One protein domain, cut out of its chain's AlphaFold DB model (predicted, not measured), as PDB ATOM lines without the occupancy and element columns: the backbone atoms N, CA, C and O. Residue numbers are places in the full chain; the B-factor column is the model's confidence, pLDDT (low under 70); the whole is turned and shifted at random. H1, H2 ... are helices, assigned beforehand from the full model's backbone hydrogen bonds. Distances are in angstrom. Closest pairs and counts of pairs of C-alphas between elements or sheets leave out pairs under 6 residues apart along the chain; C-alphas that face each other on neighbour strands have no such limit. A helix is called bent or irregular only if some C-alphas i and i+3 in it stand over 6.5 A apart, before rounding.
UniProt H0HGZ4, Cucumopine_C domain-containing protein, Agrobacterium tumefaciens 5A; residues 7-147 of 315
ATOM      1  N   SER A   7     165.031 231.275 159.140       98.00
ATOM      2  CA  SER A   7     164.523 231.610 157.807       98.00
ATOM      3  C   SER A   7     165.507 231.284 156.677       98.00
ATOM      4  O   SER A   7     165.078 230.823 155.617       98.00
ATOM      5  N   GLU A   8     166.816 231.464 156.891       98.25
ATOM      6  CA  GLU A   8     167.846 231.060 155.925       98.25
ATOM      7  C   GLU A   8     167.911 229.533 155.772       98.25
ATOM      8  O   GLU A   8     167.991 229.045 154.643       98.25
ATOM      9  N   VAL A   9     167.811 228.780 156.877       98.19
ATOM     10  CA  VAL A   9     167.768 227.306 156.842       98.19
ATOM     11  C   VAL A   9     166.541 226.830 156.066       98.19
ATOM     12  O   VAL A   9     166.668 226.039 155.135       98.19
ATOM     13  N   VAL A  10     165.352 227.345 156.402       98.50
ATOM     14  CA  VAL A  10     164.087 226.966 155.751       98.50
ATOM     15  C   VAL A  10     164.130 227.247 154.254       98.50
ATOM     16  O   VAL A  10     163.716 226.406 153.455       98.50
ATOM     17  N   LYS A  11     164.663 228.407 153.858       98.44
ATOM     18  CA  LYS A  11     164.841 228.750 152.447       98.44
ATOM     19  C   LYS A  11     165.740 227.734 151.735       98.44
ATOM     20  O   LYS A  11     165.335 227.206 150.704       98.44
ATOM     21  N   ALA A  12     166.904 227.418 152.302       98.44
ATOM     22  CA  ALA A  12     167.840 226.465 151.705       98.44
ATOM     23  C   ALA A  12     167.260 225.043 151.607       98.44
ATOM     24  O   ALA A  12     167.426 224.376 150.586       98.44
ATOM     25  N   VAL A  13     166.527 224.593 152.631       98.44
ATOM     26  CA  VAL A  13     165.826 223.298 152.628       98.44
ATOM     27  C   VAL A  13     164.781 223.245 151.511       98.44
ATOM     28  O   VAL A  13     164.713 222.257 150.779       98.44
ATOM     29  N   LYS A  14     163.986 224.305 151.331       98.12
ATOM     30  CA  LYS A  14     162.985 224.380 150.255       98.12
ATOM     31  C   LYS A  14     163.620 224.389 148.868       98.12
ATOM     32  O   LYS A  14     163.187 223.629 148.008       98.12
ATOM     33  N   GLU A  15     164.660 225.198 148.665       97.31
ATOM     34  CA  GLU A  15     165.416 225.237 147.404       97.31
ATOM     35  C   GLU A  15     165.982 223.856 147.063       97.31
ATOM     36  O   GLU A  15     165.868 223.387 145.929       97.31
ATOM     37  N   ARG A  16     166.528 223.162 148.066       97.00
ATOM     38  CA  ARG A  16     167.041 221.810 147.882       97.00
ATOM     39  C   ARG A  16     165.938 220.792 147.589       97.00
ATOM     40  O   ARG A  16     166.118 219.934 146.730       97.00
ATOM     41  N   THR A  17     164.801 220.892 148.273       97.00
ATOM     42  CA  THR A  17     163.637 220.024 148.040       97.00
ATOM     43  C   THR A  17     163.138 220.154 146.604       97.00
ATOM     44  O   THR A  17     162.926 219.133 145.952       97.00
ATOM     45  N   ALA A  18     163.029 221.387 146.096       95.06
ATOM     46  CA  ALA A  18     162.625 221.668 144.719       95.06
ATOM     47  C   ALA A  18     163.597 221.052 143.697       95.06
ATOM     48  O   ALA A  18     163.172 220.428 142.727       95.06
ATOM     49  N   ALA A  19     164.910 221.139 143.942       94.62
ATOM     50  CA  ALA A  19     165.915 220.526 143.069       94.62
ATOM     51  C   ALA A  19     165.746 219.000 142.941       94.62
ATOM     52  O   ALA A  19     166.062 218.426 141.896       94.62
ATOM     53  N   TYR A  20     165.227 218.353 143.987       95.06
ATOM     54  CA  TYR A  20     165.003 216.914 144.036       95.06
ATOM     55  C   TYR A  20     163.616 216.485 143.552       95.06
ATOM     56  O   TYR A  20     163.356 215.291 143.525       95.06
ATOM     57  N   GLU A  21     162.716 217.381 143.136       89.56
ATOM     58  CA  GLU A  21     161.361 216.985 142.711       89.56
ATOM     59  C   GLU A  21     161.363 215.968 141.566       89.56
ATOM     60  O   GLU A  21     160.621 214.984 141.613       89.56
ATOM     61  N   SER A  22     162.236 216.190 140.581       87.12
ATOM     62  CA  SER A  22     162.377 215.352 139.381       87.12
ATOM     63  C   SER A  22     163.800 214.835 139.149       87.12
ATOM     64  O   SER A  22     164.053 214.188 138.139       87.12
ATOM     65  N   ASN A  23     164.726 215.098 140.077       92.38
ATOM     66  CA  ASN A  23     166.112 214.643 139.974       92.38
ATOM     67  C   ASN A  23     166.508 213.819 141.193       92.38
ATOM     68  O   ASN A  23     166.248 214.213 142.330       92.38
ATOM     69  N   GLU A  24     167.208 212.716 140.942       96.50
ATOM     70  CA  GLU A  24     167.766 211.900 142.008       96.50
ATOM     71  C   GLU A  24     168.827 212.685 142.814       96.50
ATOM     72  O   GLU A  24     169.750 213.265 142.230       96.50
ATOM     73  N   PRO A  25     168.755 212.678 144.158       97.81
ATOM     74  CA  PRO A  25     169.799 213.223 145.016       97.81
ATOM     75  C   PRO A  25     171.130 212.489 144.833       97.81
ATOM     76  O   PRO A  25     171.201 211.266 144.956       97.81
ATOM     77  N   LYS A  26     172.220 213.243 144.637       97.75
ATOM     78  CA  LYS A  26     173.566 212.672 144.455       97.75
ATOM     79  C   LYS A  26     173.977 211.741 145.603       97.75
ATOM     80  O   LYS A  26     174.566 210.698 145.356       97.75
ATOM     81  N   GLU A  27     173.668 212.106 146.845       98.00
ATOM     82  CA  GLU A  27     174.023 211.292 148.016       98.00
ATOM     83  C   GLU A  27     173.358 209.909 147.969       98.00
ATOM     84  O   GLU A  27     174.016 208.898 148.200       98.00
ATOM     85  N   LEU A  28     172.079 209.843 147.576       98.44
ATOM     86  CA  LEU A  28     171.373 208.573 147.392       98.44
ATOM     87  C   LEU A  28     171.939 207.776 146.215       98.44
ATOM     88  O   LEU A  28     172.145 206.570 146.354       98.44
ATOM     89  N   HIS A  29     172.263 208.449 145.106       98.38
ATOM     90  CA  HIS A  29     172.932 207.828 143.965       98.38
ATOM     91  C   HIS A  29     174.257 207.171 144.384       98.38
ATOM     92  O   HIS A  29     174.511 206.004 144.077       98.38
ATOM     93  N   ASP A  30     175.110 207.899 145.108       98.56
ATOM     94  CA  ASP A  30     176.410 207.403 145.562       98.56
ATOM     95  C   ASP A  30     176.264 206.199 146.510       98.56
ATOM     96  O   ASP A  30     177.030 205.238 146.407       98.56
ATOM     97  N   ILE A  31     175.258 206.213 147.394       98.38
ATOM     98  CA  ILE A  31     174.941 205.091 148.290       98.38
ATOM     99  C   ILE A  31     174.499 203.863 147.483       98.38
ATOM    100  O   ILE A  31     175.063 202.782 147.655       98.38
ATOM    101  N   ARG A  32     173.523 204.002 146.572       96.88
ATOM    102  CA  ARG A  32     172.968 202.850 145.831       96.88
ATOM    103  C   ARG A  32     173.912 202.271 144.776       96.88
ATOM    104  O   ARG A  32     173.707 201.143 144.334       96.88
ATOM    105  N   THR A  33     174.910 203.040 144.338       97.19
ATOM    106  CA  THR A  33     175.926 202.602 143.364       97.19
ATOM    107  C   THR A  33     177.212 202.108 144.025       97.19
ATOM    108  O   THR A  33     178.136 201.692 143.329       97.19
ATOM    109  N   GLY A  34     177.286 202.134 145.361       97.00
ATOM    110  CA  GLY A  34     178.468 201.715 146.111       97.00
ATOM    111  C   GLY A  34     179.651 202.681 146.011       97.00
ATOM    112  O   GLY A  34     180.755 202.330 146.421       97.00
ATOM    113  N   ALA A  35     179.446 203.897 145.492       97.69
ATOM    114  CA  ALA A  35     180.471 204.939 145.466       97.69
ATOM    115  C   ALA A  35     180.757 205.503 146.871       97.69
ATOM    116  O   ALA A  35     181.852 206.008 147.125       97.69
ATOM    117  N   PHE A  36     179.796 205.389 147.797       96.25
ATOM    118  CA  PHE A  36     179.982 205.711 149.209       96.25
ATOM    119  C   PHE A  36     180.343 204.456 150.026       96.25
ATOM    120  O   PHE A  36     179.507 203.585 150.271       96.25
ATOM    121  N   ALA A  37     181.604 204.360 150.450       93.31
ATOM    122  CA  ALA A  37     182.188 203.152 151.037       93.31
ATOM    123  C   ALA A  37     181.903 202.995 152.546       93.31
ATOM    124  O   ALA A  37     182.807 203.094 153.377       93.31
ATOM    125  N   VAL A  38     180.647 202.712 152.899       94.25
ATOM    126  CA  VAL A  38     180.236 202.300 154.253       94.25
ATOM    127  C   VAL A  38     179.563 200.931 154.196       94.25
ATOM    128  O   VAL A  38     178.647 200.713 153.409       94.25
ATOM    129  N   GLY A  39     180.018 200.007 155.046       93.25
ATOM    130  CA  GLY A  39     179.460 198.660 155.164       93.25
ATOM    131  C   GLY A  39     180.502 197.610 155.552       93.25
ATOM    132  O   GLY A  39     181.682 197.706 155.216       93.25
ATOM    133  N   THR A  40     180.066 196.589 156.286       96.00
ATOM    134  CA  THR A  40     180.925 195.473 156.708       96.00
ATOM    135  C   THR A  40     181.165 194.518 155.539       96.00
ATOM    136  O   THR A  40     180.253 194.281 154.753       96.00
ATOM    137  N   ASN A  41     182.357 193.917 155.451       96.56
ATOM    138  CA  ASN A  41     182.734 192.930 154.425       96.56
ATOM    139  C   ASN A  41     182.738 193.457 152.975       96.56
ATOM    140  O   ASN A  41     182.424 192.710 152.053       96.56
ATOM    141  N   ASN A  42     183.135 194.720 152.766       95.81
ATOM    142  CA  ASN A  42     183.321 195.316 151.433       95.81
ATOM    143  C   ASN A  42     182.073 195.213 150.526       95.81
ATOM    144  O   ASN A  42     182.163 194.854 149.353       95.81
ATOM    145  N   GLN A  43     180.900 195.515 151.086       96.69
ATOM    146  CA  GLN A  43     179.624 195.611 150.372       96.69
ATOM    147  C   GLN A  43     178.830 196.824 150.875       96.69
ATOM    148  O   GLN A  43     179.062 197.284 151.991       96.69
ATOM    149  N   TYR A  44     177.890 197.317 150.067       97.62
ATOM    150  CA  TYR A  44     177.079 198.506 150.371       97.62
ATOM    151  C   TYR A  44     175.579 198.207 150.549       97.62
ATOM    152  O   TYR A  44     174.814 199.105 150.892       97.62
ATOM    153  N   PHE A  45     175.142 196.959 150.338       97.81
ATOM    154  CA  PHE A  45     173.736 196.560 150.456       97.81
ATOM    155  C   PHE A  45     173.180 196.840 151.852       97.81
ATOM    156  O   PHE A  45     172.107 197.421 151.974       97.81
ATOM    157  N   THR A  46     173.920 196.490 152.908       97.56
ATOM    158  CA  THR A  46     173.448 196.765 154.271       97.56
ATOM    159  C   THR A  46     173.331 198.264 154.516       97.56
ATOM    160  O   THR A  46     172.360 198.702 155.108       97.56
ATOM    161  N   ASN A  47     174.272 199.079 154.031       98.12
ATOM    162  CA  ASN A  47     174.157 200.531 154.171       98.12
ATOM    163  C   ASN A  47     172.904 201.063 153.456       98.12
ATOM    164  O   ASN A  47     172.158 201.847 154.032       98.12
ATOM    165  N   LEU A  48     172.634 200.577 152.242       98.00
ATOM    166  CA  LEU A  48     171.433 200.921 151.483       98.00
ATOM    167  C   LEU A  48     170.136 200.523 152.213       98.00
ATOM    168  O   LEU A  48     169.201 201.318 152.254       98.00
ATOM    169  N   ASP A  49     170.085 199.332 152.814       98.00
ATOM    170  CA  ASP A  49     168.961 198.861 153.642       98.00
ATOM    171  C   ASP A  49     168.708 199.762 154.852       98.00
ATOM    172  O   ASP A  49     167.601 200.279 155.027       98.00
ATOM    173  N   PHE A  50     169.757 200.044 155.627       98.19
ATOM    174  CA  PHE A  50     169.659 200.942 156.772       98.19
ATOM    175  C   PHE A  50     169.221 202.351 156.360       98.19
ATOM    176  O   PHE A  50     168.333 202.915 156.996       98.19
ATOM    177  N   VAL A  51     169.795 202.915 155.291       98.38
ATOM    178  CA  VAL A  51     169.408 204.240 154.784       98.38
ATOM    179  C   VAL A  51     167.938 204.251 154.373       98.38
ATOM    180  O   VAL A  51     167.201 205.132 154.807       98.38
ATOM    181  N   ASN A  52     167.485 203.256 153.610       98.19
ATOM    182  CA  ASN A  52     166.102 203.182 153.147       98.19
ATOM    183  C   ASN A  52     165.097 203.058 154.302       98.19
ATOM    184  O   ASN A  52     164.109 203.795 154.352       98.19
ATOM    185  N   GLY A  53     165.361 202.162 155.257       98.00
ATOM    186  CA  GLY A  53     164.502 201.965 156.424       98.00
ATOM    187  C   GLY A  53     164.473 203.186 157.345       98.00
ATOM    188  O   GLY A  53     163.402 203.694 157.676       98.00
ATOM    189  N   MET A  54     165.644 203.705 157.716       98.25
ATOM    190  CA  MET A  54     165.739 204.818 158.660       98.25
ATOM    191  C   MET A  54     165.226 206.131 158.078       98.25
ATOM    192  O   MET A  54     164.628 206.911 158.809       98.25
ATOM    193  N   LEU A  55     165.407 206.379 156.781       97.62
ATOM    194  CA  LEU A  55     164.884 207.580 156.134       97.62
ATOM    195  C   LEU A  55     163.352 207.572 156.069       97.62
ATOM    196  O   LEU A  55     162.709 208.592 156.330       97.62
ATOM    197  N   ARG A  56     162.753 206.405 155.785       96.94
ATOM    198  CA  ARG A  56     161.300 206.214 155.883       96.94
ATOM    199  C   ARG A  56     160.817 206.533 157.295       96.94
ATOM    200  O   ARG A  56     159.869 207.302 157.450       96.94
ATOM    201  N   ASP A  57     161.476 205.982 158.309       97.25
ATOM    202  CA  ASP A  57     161.046 206.130 159.699       97.25
ATOM    203  C   ASP A  57     161.267 207.552 160.234       97.25
ATOM    204  O   ASP A  57     160.398 208.105 160.913       97.25
ATOM    205  N   GLN A  58     162.369 208.197 159.850       97.62
ATOM    206  CA  GLN A  58     162.641 209.596 160.159       97.62
ATOM    207  C   GLN A  58     161.555 210.504 159.565       97.62
ATOM    208  O   GLN A  58     160.987 211.339 160.266       97.62
ATOM    209  N   SER A  59     161.198 210.317 158.294       97.31
ATOM    210  CA  SER A  59     160.171 211.148 157.663       97.31
ATOM    211  C   SER A  59     158.774 210.893 158.248       97.31
ATOM    212  O   SER A  59     158.079 211.808 158.691       97.31
ATOM    213  N   MET A  60     158.356 209.626 158.281       96.31
ATOM    214  CA  MET A  60     156.959 209.242 158.512       96.31
ATOM    215  C   MET A  60     156.616 209.080 159.993       96.31
ATOM    216  O   MET A  60     155.524 209.446 160.420       96.31
ATOM    217  N   TYR A  61     157.544 208.546 160.787       96.19
ATOM    218  CA  TYR A  61     157.293 208.165 162.180       96.19
ATOM    219  C   TYR A  61     158.042 209.036 163.194       96.19
ATOM    220  O   TYR A  61     157.806 208.901 164.392       96.19
ATOM    221  N   THR A  62     158.879 209.970 162.729       97.25
ATOM    222  CA  THR A  62     159.535 210.979 163.574       97.25
ATOM    223  C   THR A  62     159.043 212.387 163.242       97.25
ATOM    224  O   THR A  62     158.350 213.003 164.051       97.25
ATOM    225  N   TRP A  63     159.323 212.899 162.041       98.25
ATOM    226  CA  TRP A  63     159.051 214.302 161.708       98.25
ATOM    227  C   TRP A  63     157.579 214.623 161.452       98.25
ATOM    228  O   TRP A  63     157.138 215.713 161.811       98.25
ATOM    229  N   TYR A  64     156.784 213.698 160.907       98.12
ATOM    230  CA  TYR A  64     155.340 213.921 160.776       98.12
ATOM    231  C   TYR A  64     154.616 214.005 162.139       98.12
ATOM    232  O   TYR A  64     153.906 214.987 162.368       98.12
ATOM    233  N   PRO A  65     154.822 213.082 163.103       98.00
ATOM    234  CA  PRO A  65     154.305 213.258 164.462       98.00
ATOM    235  C   PRO A  65     154.831 214.518 165.164       98.00
ATOM    236  O   PRO A  65     154.075 215.176 165.883       98.00
ATOM    237  N   LEU A  66     156.095 214.899 164.935       97.94
ATOM    238  CA  LEU A  66     156.627 216.165 165.443       97.94
ATOM    239  C   LEU A  66     155.860 217.352 164.854       97.94
ATOM    240  O   LEU A  66     155.435 218.211 165.616       97.94
ATOM    241  N   LEU A  67     155.586 217.379 163.548       98.50
ATOM    242  CA  LEU A  67     154.780 218.435 162.926       98.50
ATOM    243  C   LEU A  67     153.414 218.595 163.604       98.50
ATOM    244  O   LEU A  67     153.044 219.712 163.964       98.50
ATOM    245  N   LEU A  68     152.698 217.491 163.843       98.12
ATOM    246  CA  LEU A  68     151.423 217.524 164.568       98.12
ATOM    247  C   LEU A  68     151.593 218.060 165.999       98.12
ATOM    248  O   LEU A  68     150.758 218.823 166.474       98.12
ATOM    249  N   THR A  69     152.696 217.714 166.661       98.19
ATOM    250  CA  THR A  69     153.035 218.213 168.004       98.19
ATOM    251  C   THR A  69     153.296 219.723 167.999       98.19
ATOM    252  O   THR A  69     152.819 220.438 168.874       98.19
ATOM    253  N   PHE A  70     154.001 220.240 166.988       98.19
ATOM    254  CA  PHE A  70     154.225 221.679 166.814       98.19
ATOM    255  C   PHE A  70     152.933 222.444 166.500       98.19
ATOM    256  O   PHE A  70     152.823 223.615 166.866       98.19
ATOM    257  N   GLN A  71     151.951 221.806 165.862       98.00
ATOM    258  CA  GLN A  71     150.630 222.388 165.598       98.00
ATOM    259  C   GLN A  71     149.697 222.349 166.818       98.00
ATOM    260  O   GLN A  71     148.730 223.102 166.870       98.00
ATOM    261  N   ASP A  72     149.985 221.505 167.807       97.75
ATOM    262  CA  ASP A  72     149.164 221.342 169.000       97.75
ATOM    263  C   ASP A  72     149.532 222.372 170.081       97.75
ATOM    264  O   ASP A  72     150.633 222.382 170.639       97.75
ATOM    265  N   GLU A  73     148.579 223.248 170.402       96.19
ATOM    266  CA  GLU A  73     148.755 224.327 171.378       96.19
ATOM    267  C   GLU A  73     149.012 223.834 172.807       96.19
ATOM    268  O   GLU A  73     149.522 224.594 173.632       96.19
ATOM    269  N   ARG A  74     148.724 222.558 173.105       97.94
ATOM    270  CA  ARG A  74     149.017 221.949 174.411       97.94
ATOM    271  C   ARG A  74     150.518 221.822 174.688       97.94
ATOM    272  O   ARG A  74     150.891 221.703 175.854       97.94
ATOM    273  N   PHE A  75     151.365 221.852 173.656       98.06
ATOM    274  CA  PHE A  75     152.824 221.786 173.782       98.06
ATOM    275  C   PHE A  75     153.455 223.160 173.557       98.06
ATOM    276  O   PHE A  75     153.164 223.837 172.568       98.06
ATOM    277  N   THR A  76     154.360 223.582 174.442       97.31
ATOM    278  CA  THR A  76     155.134 224.818 174.244       97.31
ATOM    279  C   THR A  76     156.217 224.620 173.177       97.31
ATOM    280  O   THR A  76     156.699 223.507 172.974       97.31
ATOM    281  N   LEU A  77     156.662 225.694 172.510       95.94
ATOM    282  CA  LEU A  77     157.742 225.598 171.510       95.94
ATOM    283  C   LEU A  77     159.060 225.074 172.100       95.94
ATOM    284  O   LEU A  77     159.806 224.364 171.425       95.94
ATOM    285  N   GLU A  78     159.320 225.373 173.373       95.75
ATOM    286  CA  GLU A  78     160.451 224.821 174.117       95.75
ATOM    287  C   GLU A  78     160.331 223.295 174.257       95.75
ATOM    288  O   GLU A  78     161.263 222.570 173.907       95.75
ATOM    289  N   GLN A  79     159.167 222.792 174.685       97.56
ATOM    290  CA  GLN A  79     158.905 221.351 174.774       97.56
ATOM    291  C   GLN A  79     159.046 220.680 173.406       97.56
ATOM    292  O   GLN A  79     159.729 219.662 173.294       97.56
ATOM    293  N   CYS A  80     158.466 221.266 172.358       97.50
ATOM    294  CA  CYS A  80     158.579 220.747 170.998       97.50
ATOM    295  C   CYS A  80     160.045 220.668 170.534       97.50
ATOM    296  O   CYS A  80     160.464 219.651 169.982       97.50
ATOM    297  N   SER A  81     160.854 221.691 170.822       95.06
ATOM    298  CA  SER A  81     162.285 221.712 170.483       95.06
ATOM    299  C   SER A  81     163.079 220.624 171.217       95.06
ATOM    300  O   SER A  81     163.949 219.983 170.625       95.06
ATOM    301  N   VAL A  82     162.748 220.346 172.484       96.06
ATOM    302  CA  VAL A  82     163.333 219.215 173.227       96.06
ATOM    303  C   VAL A  82     162.991 217.882 172.558       96.06
ATOM    304  O   VAL A  82     163.864 217.019 172.444       96.06
ATOM    305  N   LEU A  83     161.752 217.704 172.089       97.19
ATOM    306  CA  LEU A  83     161.330 216.469 171.419       97.19
ATOM    307  C   LEU A  83     162.089 216.245 170.105       97.19
ATOM    308  O   LEU A  83     162.518 215.118 169.865       97.19
ATOM    309  N   VAL A  84     162.346 217.291 169.311       96.62
ATOM    310  CA  VAL A  84     163.177 217.178 168.095       96.62
ATOM    311  C   VAL A  84     164.527 216.548 168.429       96.62
ATOM    312  O   VAL A  84     164.896 215.536 167.841       96.62
ATOM    313  N   HIS A  85     165.234 217.068 169.434       91.38
ATOM    314  CA  HIS A  85     166.531 216.514 169.827       91.38
ATOM    315  C   HIS A  85     166.438 215.053 170.305       91.38
ATOM    316  O   HIS A  85     167.338 214.258 170.041       91.38
ATOM    317  N   ARG A  86     165.360 214.679 171.005       94.88
ATOM    318  CA  ARG A  86     165.184 213.319 171.543       94.88
ATOM    319  C   ARG A  86     164.873 212.281 170.475       94.88
ATOM    320  O   ARG A  86     165.347 211.155 170.602       94.88
ATOM    321  N   PHE A  87     164.090 212.643 169.464       95.94
ATOM    322  CA  PHE A  87     163.651 211.695 168.446       95.94
ATOM    323  C   PHE A  87     164.525 211.708 167.196       95.94
ATOM    324  O   PHE A  87     164.807 210.643 166.663       95.94
ATOM    325  N   ASP A  88     164.995 212.872 166.744       96.88
ATOM    326  CA  ASP A  88     165.695 212.982 165.463       96.88
ATOM    327  C   ASP A  88     167.198 212.682 165.550       96.88
ATOM    328  O   ASP A  88     167.769 212.136 164.610       96.88
ATOM    329  N   TYR A  89     167.852 212.990 166.679       94.06
ATOM    330  CA  TYR A  89     169.318 212.951 166.774       94.06
ATOM    331  C   TYR A  89     169.922 211.604 166.353       94.06
ATOM    332  O   TYR A  89     170.920 211.569 165.633       94.06
ATOM    333  N   ALA A  90     169.305 210.491 166.765       94.12
ATOM    334  CA  ALA A  90     169.767 209.156 166.396       94.12
ATOM    335  C   ALA A  90     169.673 208.906 164.879       94.12
ATOM    336  O   ALA A  90     170.609 208.354 164.300       94.12
ATOM    337  N   TYR A  91     168.592 209.357 164.235       97.31
ATOM    338  CA  TYR A  91     168.409 209.233 162.788       97.31
ATOM    339  C   TYR A  91     169.389 210.122 162.035       97.31
ATOM    340  O   TYR A  91     170.205 209.616 161.267       97.31
ATOM    341  N   SER A  92     169.367 211.428 162.299       96.88
ATOM    342  CA  SER A  92     170.182 212.409 161.582       96.88
ATOM    343  C   SER A  92     171.675 212.133 161.703       96.88
ATOM    344  O   SER A  92     172.400 212.215 160.713       96.88
ATOM    345  N   ASN A  93     172.150 211.737 162.887       96.38
ATOM    346  CA  ASN A  93     173.562 211.425 163.076       96.38
ATOM    347  C   ASN A  93     173.981 210.148 162.331       96.38
ATOM    348  O   ASN A  93     175.024 210.134 161.673       96.38
ATOM    349  N   TYR A  94     173.173 209.084 162.405       97.31
ATOM    350  CA  TYR A  94     173.491 207.823 161.738       97.31
ATOM    351  C   TYR A  94     173.386 207.933 160.214       97.31
ATOM    352  O   TYR A  94     174.283 207.496 159.495       97.31
ATOM    353  N   LEU A  95     172.325 208.555 159.701       98.25
ATOM    354  CA  LEU A  95     172.130 208.752 158.266       98.25
ATOM    355  C   LEU A  95     173.201 209.674 157.665       98.25
ATOM    356  O   LEU A  95     173.675 209.406 156.563       98.25
ATOM    357  N   ARG A  96     173.666 210.688 158.410       97.81
ATOM    358  CA  ARG A  96     174.839 211.490 158.030       97.81
ATOM    359  C   ARG A  96     176.084 210.628 157.849       97.81
ATOM    360  O   ARG A  96     176.756 210.738 156.829       97.81
ATOM    361  N   TYR A  97     176.387 209.777 158.830       97.31
ATOM    362  CA  TYR A  97     177.494 208.819 158.736       97.31
ATOM    363  C   TYR A  97     177.322 207.862 157.544       97.31
ATOM    364  O   TYR A  97     178.294 207.528 156.872       97.31
ATOM    365  N   SER A  98     176.080 207.479 157.249       97.88
ATOM    366  CA  SER A  98     175.711 206.521 156.198       97.88
ATOM    367  C   SER A  98     175.700 207.108 154.777       97.88
ATOM    368  O   SER A  98     175.429 206.377 153.823       97.88
ATOM    369  N   GLY A  99     176.021 208.398 154.622       97.81
ATOM    370  CA  GLY A  99     176.226 209.054 153.325       97.81
ATOM    371  C   GLY A  99     175.305 210.237 153.035       97.81
ATOM    372  O   GLY A  99     175.514 210.915 152.035       97.81
ATOM    373  N   LEU A 100     174.330 210.532 153.904       98.31
ATOM    374  CA  LEU A 100     173.417 211.674 153.761       98.31
ATOM    375  C   LEU A 100     173.948 212.914 154.499       98.31
ATOM    376  O   LEU A 100     173.360 213.388 155.479       98.31
ATOM    377  N   ALA A 101     175.117 213.401 154.080       97.62
ATOM    378  CA  ALA A 101     175.837 214.470 154.762       97.62
ATOM    379  C   ALA A 101     175.083 215.808 154.750       97.62
ATOM    380  O   ALA A 101     175.023 216.497 155.773       97.62
ATOM    381  N   GLU A 102     174.485 216.165 153.614       97.62
ATOM    382  CA  GLU A 102     173.669 217.363 153.447       97.62
ATOM    383  C   GLU A 102     172.410 217.309 154.315       97.62
ATOM    384  O   GLU A 102     172.125 218.270 155.034       97.62
ATOM    385  N   MET A 103     171.698 216.177 154.306       97.94
ATOM    386  CA  MET A 103     170.517 215.980 155.152       97.94
ATOM    387  C   MET A 103     170.870 216.144 156.631       97.94
ATOM    388  O   MET A 103     170.212 216.909 157.336       97.94
ATOM    389  N   GLY A 104     171.948 215.497 157.087       97.88
ATOM    390  CA  GLY A 104     172.412 215.621 158.467       97.88
ATOM    391  C   GLY A 104     172.773 217.057 158.846       97.88
ATOM    392  O   GLY A 104     172.440 217.509 159.937       97.88
ATOM    393  N   ALA A 105     173.402 217.805 157.935       97.44
ATOM    394  CA  ALA A 105     173.713 219.215 158.158       97.44
ATOM    395  C   ALA A 105     172.450 220.092 158.241       97.44
ATOM    396  O   ALA A 105     172.409 221.020 159.048       97.44
ATOM    397  N   PHE A 106     171.413 219.808 157.445       98.25
ATOM    398  CA  PHE A 106     170.125 220.490 157.589       98.25
ATOM    399  C   PHE A 106     169.446 220.161 158.915       98.25
ATOM    400  O   PHE A 106     168.961 221.077 159.572       98.25
ATOM    401  N   ALA A 107     169.450 218.895 159.339       97.75
ATOM    402  CA  ALA A 107     168.878 218.499 160.621       97.75
ATOM    403  C   ALA A 107     169.549 219.218 161.802       97.75
ATOM    404  O   ALA A 107     168.865 219.739 162.683       97.75
ATOM    405  N   GLU A 108     170.884 219.305 161.797       96.81
ATOM    406  CA  GLU A 108     171.647 220.023 162.825       96.81
ATOM    407  C   GLU A 108     171.299 221.514 162.865       96.81
ATOM    408  O   GLU A 108     171.067 222.070 163.940       96.81
ATOM    409  N   GLU A 109     171.222 222.167 161.705       97.62
ATOM    410  CA  GLU A 109     170.930 223.598 161.639       97.62
ATOM    411  C   GLU A 109     169.455 223.898 161.960       97.62
ATOM    412  O   GLU A 109     169.180 224.881 162.649       97.62
ATOM    413  N   ILE A 110     168.512 223.027 161.576       97.06
ATOM    414  CA  ILE A 110     167.120 223.104 162.039       97.06
ATOM    415  C   ILE A 110     167.078 222.975 163.563       97.06
ATOM    416  O   ILE A 110     166.558 223.869 164.220       97.06
ATOM    417  N   ALA A 111     167.663 221.929 164.154       96.00
ATOM    418  CA  ALA A 111     167.632 221.725 165.606       96.00
ATOM    419  C   ALA A 111     168.261 222.894 166.390       96.00
ATOM    420  O   ALA A 111     167.813 223.224 167.487       96.00
ATOM    421  N   LYS A 112     169.279 223.541 165.815       96.12
ATOM    422  CA  LYS A 112     169.960 224.712 166.378       96.12
ATOM    423  C   LYS A 112     169.121 225.990 166.322       96.12
ATOM    424  O   LYS A 112     169.119 226.740 167.295       96.12
ATOM    425  N   PHE A 113     168.459 226.268 165.198       97.50
ATOM    426  CA  PHE A 113     167.734 227.529 164.986       97.50
ATOM    427  C   PHE A 113     166.242 227.453 165.316       97.50
ATOM    428  O   PHE A 113     165.619 228.482 165.551       97.50
ATOM    429  N   LEU A 114     165.647 226.265 165.386       96.94
ATOM    430  CA  LEU A 114     164.232 226.105 165.721       96.94
ATOM    431  C   LEU A 114     163.838 226.738 167.074       96.94
ATOM    432  O   LEU A 114     162.791 227.383 167.120       96.94
ATOM    433  N   PRO A 115     164.667 226.681 168.143       96.75
ATOM    434  CA  PRO A 115     164.378 227.377 169.401       96.75
ATOM    435  C   PRO A 115     164.335 228.907 169.291       96.75
ATOM    436  O   PRO A 115     163.852 229.560 170.211       96.75
ATOM    437  N   THR A 116     164.853 229.494 168.205       96.56
ATOM    438  CA  THR A 116     164.823 230.946 167.981       96.56
ATOM    439  C   THR A 116     163.572 231.408 167.233       96.56
ATOM    440  O   THR A 116     163.483 232.592 166.909       96.56
ATOM    441  N   ALA A 117     162.637 230.504 166.917       97.06
ATOM    442  CA  ALA A 117     161.375 230.861 166.279       97.06
ATOM    443  C   ALA A 117     160.591 231.859 167.145       97.06
ATOM    444  O   ALA A 117     160.426 231.680 168.353       97.06
ATOM    445  N   THR A 118     160.097 232.915 166.510       95.25
ATOM    446  CA  THR A 118     159.362 234.012 167.152       95.25
ATOM    447  C   THR A 118     157.870 233.720 167.286       95.25
ATOM    448  O   THR A 118     157.183 234.369 168.076       95.25
ATOM    449  N   SER A 119     157.365 232.731 166.544       96.94
ATOM    450  CA  SER A 119     155.974 232.288 166.600       96.94
ATOM    451  C   SER A 119     155.836 230.787 166.326       96.94
ATOM    452  O   SER A 119     156.760 230.128 165.835       96.94
ATOM    453  N   ARG A 120     154.658 230.229 166.634       97.38
ATOM    454  CA  ARG A 120     154.350 228.824 166.334       97.38
ATOM    455  C   ARG A 120     154.270 228.582 164.835       97.38
ATOM    456  O   ARG A 120     154.730 227.546 164.374       97.38
ATOM    457  N   GLU A 121     153.735 229.534 164.083       98.06
ATOM    458  CA  GLU A 121     153.628 229.473 162.625       98.06
ATOM    459  C   GLU A 121     155.015 229.373 161.982       98.06
ATOM    460  O   GLU A 121     155.223 228.529 161.114       98.06
ATOM    461  N   GLU A 122     155.985 230.164 162.456       98.00
ATOM    462  CA  GLU A 122     157.375 230.090 161.992       98.00
ATOM    463  C   GLU A 122     158.003 228.717 162.291       98.00
ATOM    464  O   GLU A 122     158.633 228.113 161.420       98.00
ATOM    465  N   ALA A 123     157.789 228.187 163.500       98.19
ATOM    466  CA  ALA A 123     158.297 226.871 163.884       98.19
ATOM    467  C   ALA A 123     157.650 225.733 163.072       98.19
ATOM    468  O   ALA A 123     158.348 224.851 162.571       98.19
ATOM    469  N   VAL A 124     156.323 225.768 162.899       98.50
ATOM    470  CA  VAL A 124     155.566 224.806 162.083       98.50
ATOM    471  C   VAL A 124     156.061 224.831 160.644       98.50
ATOM    472  O   VAL A 124     156.263 223.768 160.062       98.50
ATOM    473  N   GLU A 125     156.314 226.010 160.078       98.25
ATOM    474  CA  GLU A 125     156.819 226.136 158.714       98.25
ATOM    475  C   GLU A 125     158.216 225.525 158.552       98.25
ATOM    476  O   GLU A 125     158.483 224.843 157.561       98.25
ATOM    477  N   ALA A 126     159.095 225.695 159.542       98.44
ATOM    478  CA  ALA A 126     160.418 225.083 159.515       98.44
ATOM    479  C   ALA A 126     160.362 223.549 159.572       98.44
ATOM    480  O   ALA A 126     161.004 222.868 158.768       98.44
ATOM    481  N   VAL A 127     159.546 223.006 160.478       98.50
ATOM    482  CA  VAL A 127     159.327 221.558 160.623       98.50
ATOM    483  C   VAL A 127     158.687 220.983 159.357       98.50
ATOM    484  O   VAL A 127     159.113 219.942 158.859       98.50
ATOM    485  N   LYS A 128     157.701 221.687 158.789       98.31
ATOM    486  CA  LYS A 128     157.018 221.311 157.548       98.31
ATOM    487  C   LYS A 128     157.971 221.297 156.352       98.31
ATOM    488  O   LYS A 128     157.935 220.349 155.568       98.31
ATOM    489  N   ALA A 129     158.837 222.303 156.226       98.50
ATOM    490  CA  ALA A 129     159.835 222.372 155.161       98.50
ATOM    491  C   ALA A 129     160.823 221.200 155.236       98.50
ATOM    492  O   ALA A 129     161.067 220.536 154.227       98.50
ATOM    493  N   PHE A 130     161.344 220.900 156.429       98.56
ATOM    494  CA  PHE A 130     162.273 219.784 156.606       98.56
ATOM    495  C   PHE A 130     161.603 218.420 156.397       98.56
ATOM    496  O   PHE A 130     162.163 217.551 155.734       98.56
ATOM    497  N   LEU A 131     160.360 218.245 156.847       98.62
ATOM    498  CA  LEU A 131     159.582 217.045 156.544       98.62
ATOM    499  C   LEU A 131     159.335 216.872 155.035       98.62
ATOM    500  O   LEU A 131     159.434 215.761 154.520       98.62
ATOM    501  N   GLY A 132     159.035 217.951 154.308       98.06
ATOM    502  CA  GLY A 132     158.904 217.917 152.847       98.06
ATOM    503  C   GLY A 132     160.189 217.445 152.158       98.06
ATOM    504  O   GLY A 132     160.140 216.604 151.259       98.06
ATOM    505  N   TYR A 133     161.339 217.914 152.643       98.38
ATOM    506  CA  TYR A 133     162.654 217.468 152.189       98.38
ATOM    507  C   TYR A 133     162.892 215.973 152.451       98.38
ATOM    508  O   TYR A 133     163.244 215.233 151.530       98.38
ATOM    509  N   LEU A 134     162.635 215.501 153.676       98.44
ATOM    510  CA  LEU A 134     162.777 214.086 154.038       98.44
ATOM    511  C   LEU A 134     161.841 213.183 153.228       98.44
ATOM    512  O   LEU A 134     162.262 212.130 152.753       98.44
ATOM    513  N   ASN A 135     160.598 213.616 152.997       97.94
ATOM    514  CA  ASN A 135     159.649 212.920 152.129       97.94
ATOM    515  C   ASN A 135     160.210 212.757 150.713       97.94
ATOM    516  O   ASN A 135     160.091 211.679 150.130       97.94
ATOM    517  N   ARG A 136     160.869 213.791 150.178       96.94
ATOM    518  CA  ARG A 136     161.478 213.723 148.849       96.94
ATOM    519  C   ARG A 136     162.652 212.751 148.794       96.94
ATOM    520  O   ARG A 136     162.735 211.965 147.855       96.94
ATOM    521  N   LEU A 137     163.535 212.777 149.792       98.06
ATOM    522  CA  LEU A 137     164.619 211.798 149.885       98.06
ATOM    523  C   LEU A 137     164.058 210.372 150.000       98.06
ATOM    524  O   LEU A 137     164.548 209.464 149.331       98.06
ATOM    525  N   ALA A 138     163.019 210.175 150.818       97.69
ATOM    526  CA  ALA A 138     162.386 208.874 151.008       97.69
ATOM    527  C   ALA A 138     161.797 208.328 149.701       97.69
ATOM    528  O   ALA A 138     161.937 207.137 149.448       97.69
ATOM    529  N   ALA A 139     161.202 209.180 148.858       97.00
ATOM    530  CA  ALA A 139     160.709 208.786 147.537       97.00
ATOM    531  C   ALA A 139     161.834 208.210 146.659       97.00
ATOM    532  O   ALA A 139     161.745 207.085 146.178       97.00
ATOM    533  N   TRP A 140     162.951 208.932 146.526       98.06
ATOM    534  CA  TRP A 140     164.084 208.476 145.712       98.06
ATOM    535  C   TRP A 140     164.781 207.238 146.272       98.06
ATOM    536  O   TRP A 140     165.140 206.336 145.514       98.06
ATOM    537  N   SER A 141     164.951 207.177 147.594       98.06
ATOM    538  CA  SER A 141     165.494 205.993 148.260       98.06
ATOM    539  C   SER A 141     164.611 204.777 147.994       98.06
ATOM    540  O   SER A 141     165.115 203.714 147.639       98.06
ATOM    541  N   PHE A 142     163.294 204.949 148.119       97.81
ATOM    542  CA  PHE A 142     162.324 203.890 147.893       97.81
ATOM    543  C   PHE A 142     162.348 203.396 146.443       97.81
ATOM    544  O   PHE A 142     162.400 202.187 146.214       97.81
ATOM    545  N   HIS A 143     162.361 204.309 145.471       98.00
ATOM    546  CA  HIS A 143     162.374 203.981 144.045       98.00
ATOM    547  C   HIS A 143     163.533 203.044 143.672       98.00
ATOM    548  O   HIS A 143     163.357 201.962 143.089       98.00
ATOM    549  N   TYR A 144     164.742 203.435 144.075       98.12
ATOM    550  CA  TYR A 144     165.961 202.727 143.711       98.12
ATOM    551  C   TYR A 144     166.321 201.562 144.634       98.12
ATOM    552  O   TYR A 144     167.223 200.790 144.299       98.12
ATOM    553  N   PHE A 145     165.614 201.375 145.750       98.38
ATOM    554  CA  PHE A 145     165.836 200.219 146.610       98.38
ATOM    555  C   PHE A 145     165.629 198.906 145.825       98.38
ATOM    556  O   PHE A 145     164.678 198.799 145.046       98.38
ATOM    557  N   PRO A 146     166.499 197.889 145.964       97.19
ATOM    558  CA  PRO A 146     166.456 196.677 145.146       97.19
ATOM    559  C   PRO A 146     165.345 195.703 145.582       97.19
ATOM    560  O   PRO A 146     165.609 194.587 146.025       97.19
ATOM    561  N   TRP A 147     164.078 196.092 145.406       97.56
ATOM    562  CA  TRP A 147     162.902 195.267 145.726       97.56
ATOM    563  C   TRP A 147     162.874 193.917 144.998       97.56
ATOM    564  O   TRP A 147     162.248 192.970 145.470       97.56
TER     565      TRP A 147
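This is residues 7 to 147 of the 315 residues of the protein "Cucumopine_C domain-containing protein" of Agrobacterium tumefaciens 5A (UniProt H0HGZ4). An elongated up-and-down bundle of H1, H3, H4a, H5 and H6, each running against the one before, has short H2 packed at one end. Its 141 printed residues include six named helices, H1 to H6, no named strand: all helix. It is compact, radius of gyration of the C-alphas 15.2 A, spanning 47 by 28 by 24 A.

H1, residues 7 to 19, touches residues 125 to 136 of H6, residues 120 to 144; closest C-alphas Thr 17 and Tyr 133, 5.0 A. H2, residues 26 to 32, touches residues 137 to 144 of H6; closest C-alphas Leu 28 and Ser 141, 6.5 A. H3, residues 45 to 71, touches H6 at a shallow tilt of 24 degrees, opposite ways; closest C-alphas Ser 59 and Leu 134, 5.3 A. H4, residues 77 to 97, assigned as one helix by its hydrogen bonds, is bent, C-alphas 87 and 90 being 6.9 A apart; its arms are H4a, residues 77 to 87, and H4b, residues 90 to 97. H4a and H3 form a hairpin, touching through residues 62 to 70 of H3; closest C-alphas Phe 70 and Cys 80, 6.1 A. H4b and H5, residues 101 to 116, form another, touching through residues 101 to 108 of H5; closest C-alphas Arg 96 and Gly 104, 4.8 A. H5 is only just irregular, C-alphas 112 and 115 being 6.9 A apart. Every O i to N i+4 pair is within hydrogen-bond range in H1, H2, H4a, H4b and H6, against 19 of 23 in H3 and 10 of 12 in H5.

H1 begins at C-alpha 7 (164.523, 231.610, 157.807). H3 is 37.8 A long and H6 36.4 A, ending at C-alpha 144 (165.961, 202.727, 143.711).

The farthest C-alphas, Asn 42 and Glu 73, are 49.3 A apart. The H2 to H3 link, residues 33 to 44, is long. The printed part has no cut, and no printed residue is under 70 in pLDDT.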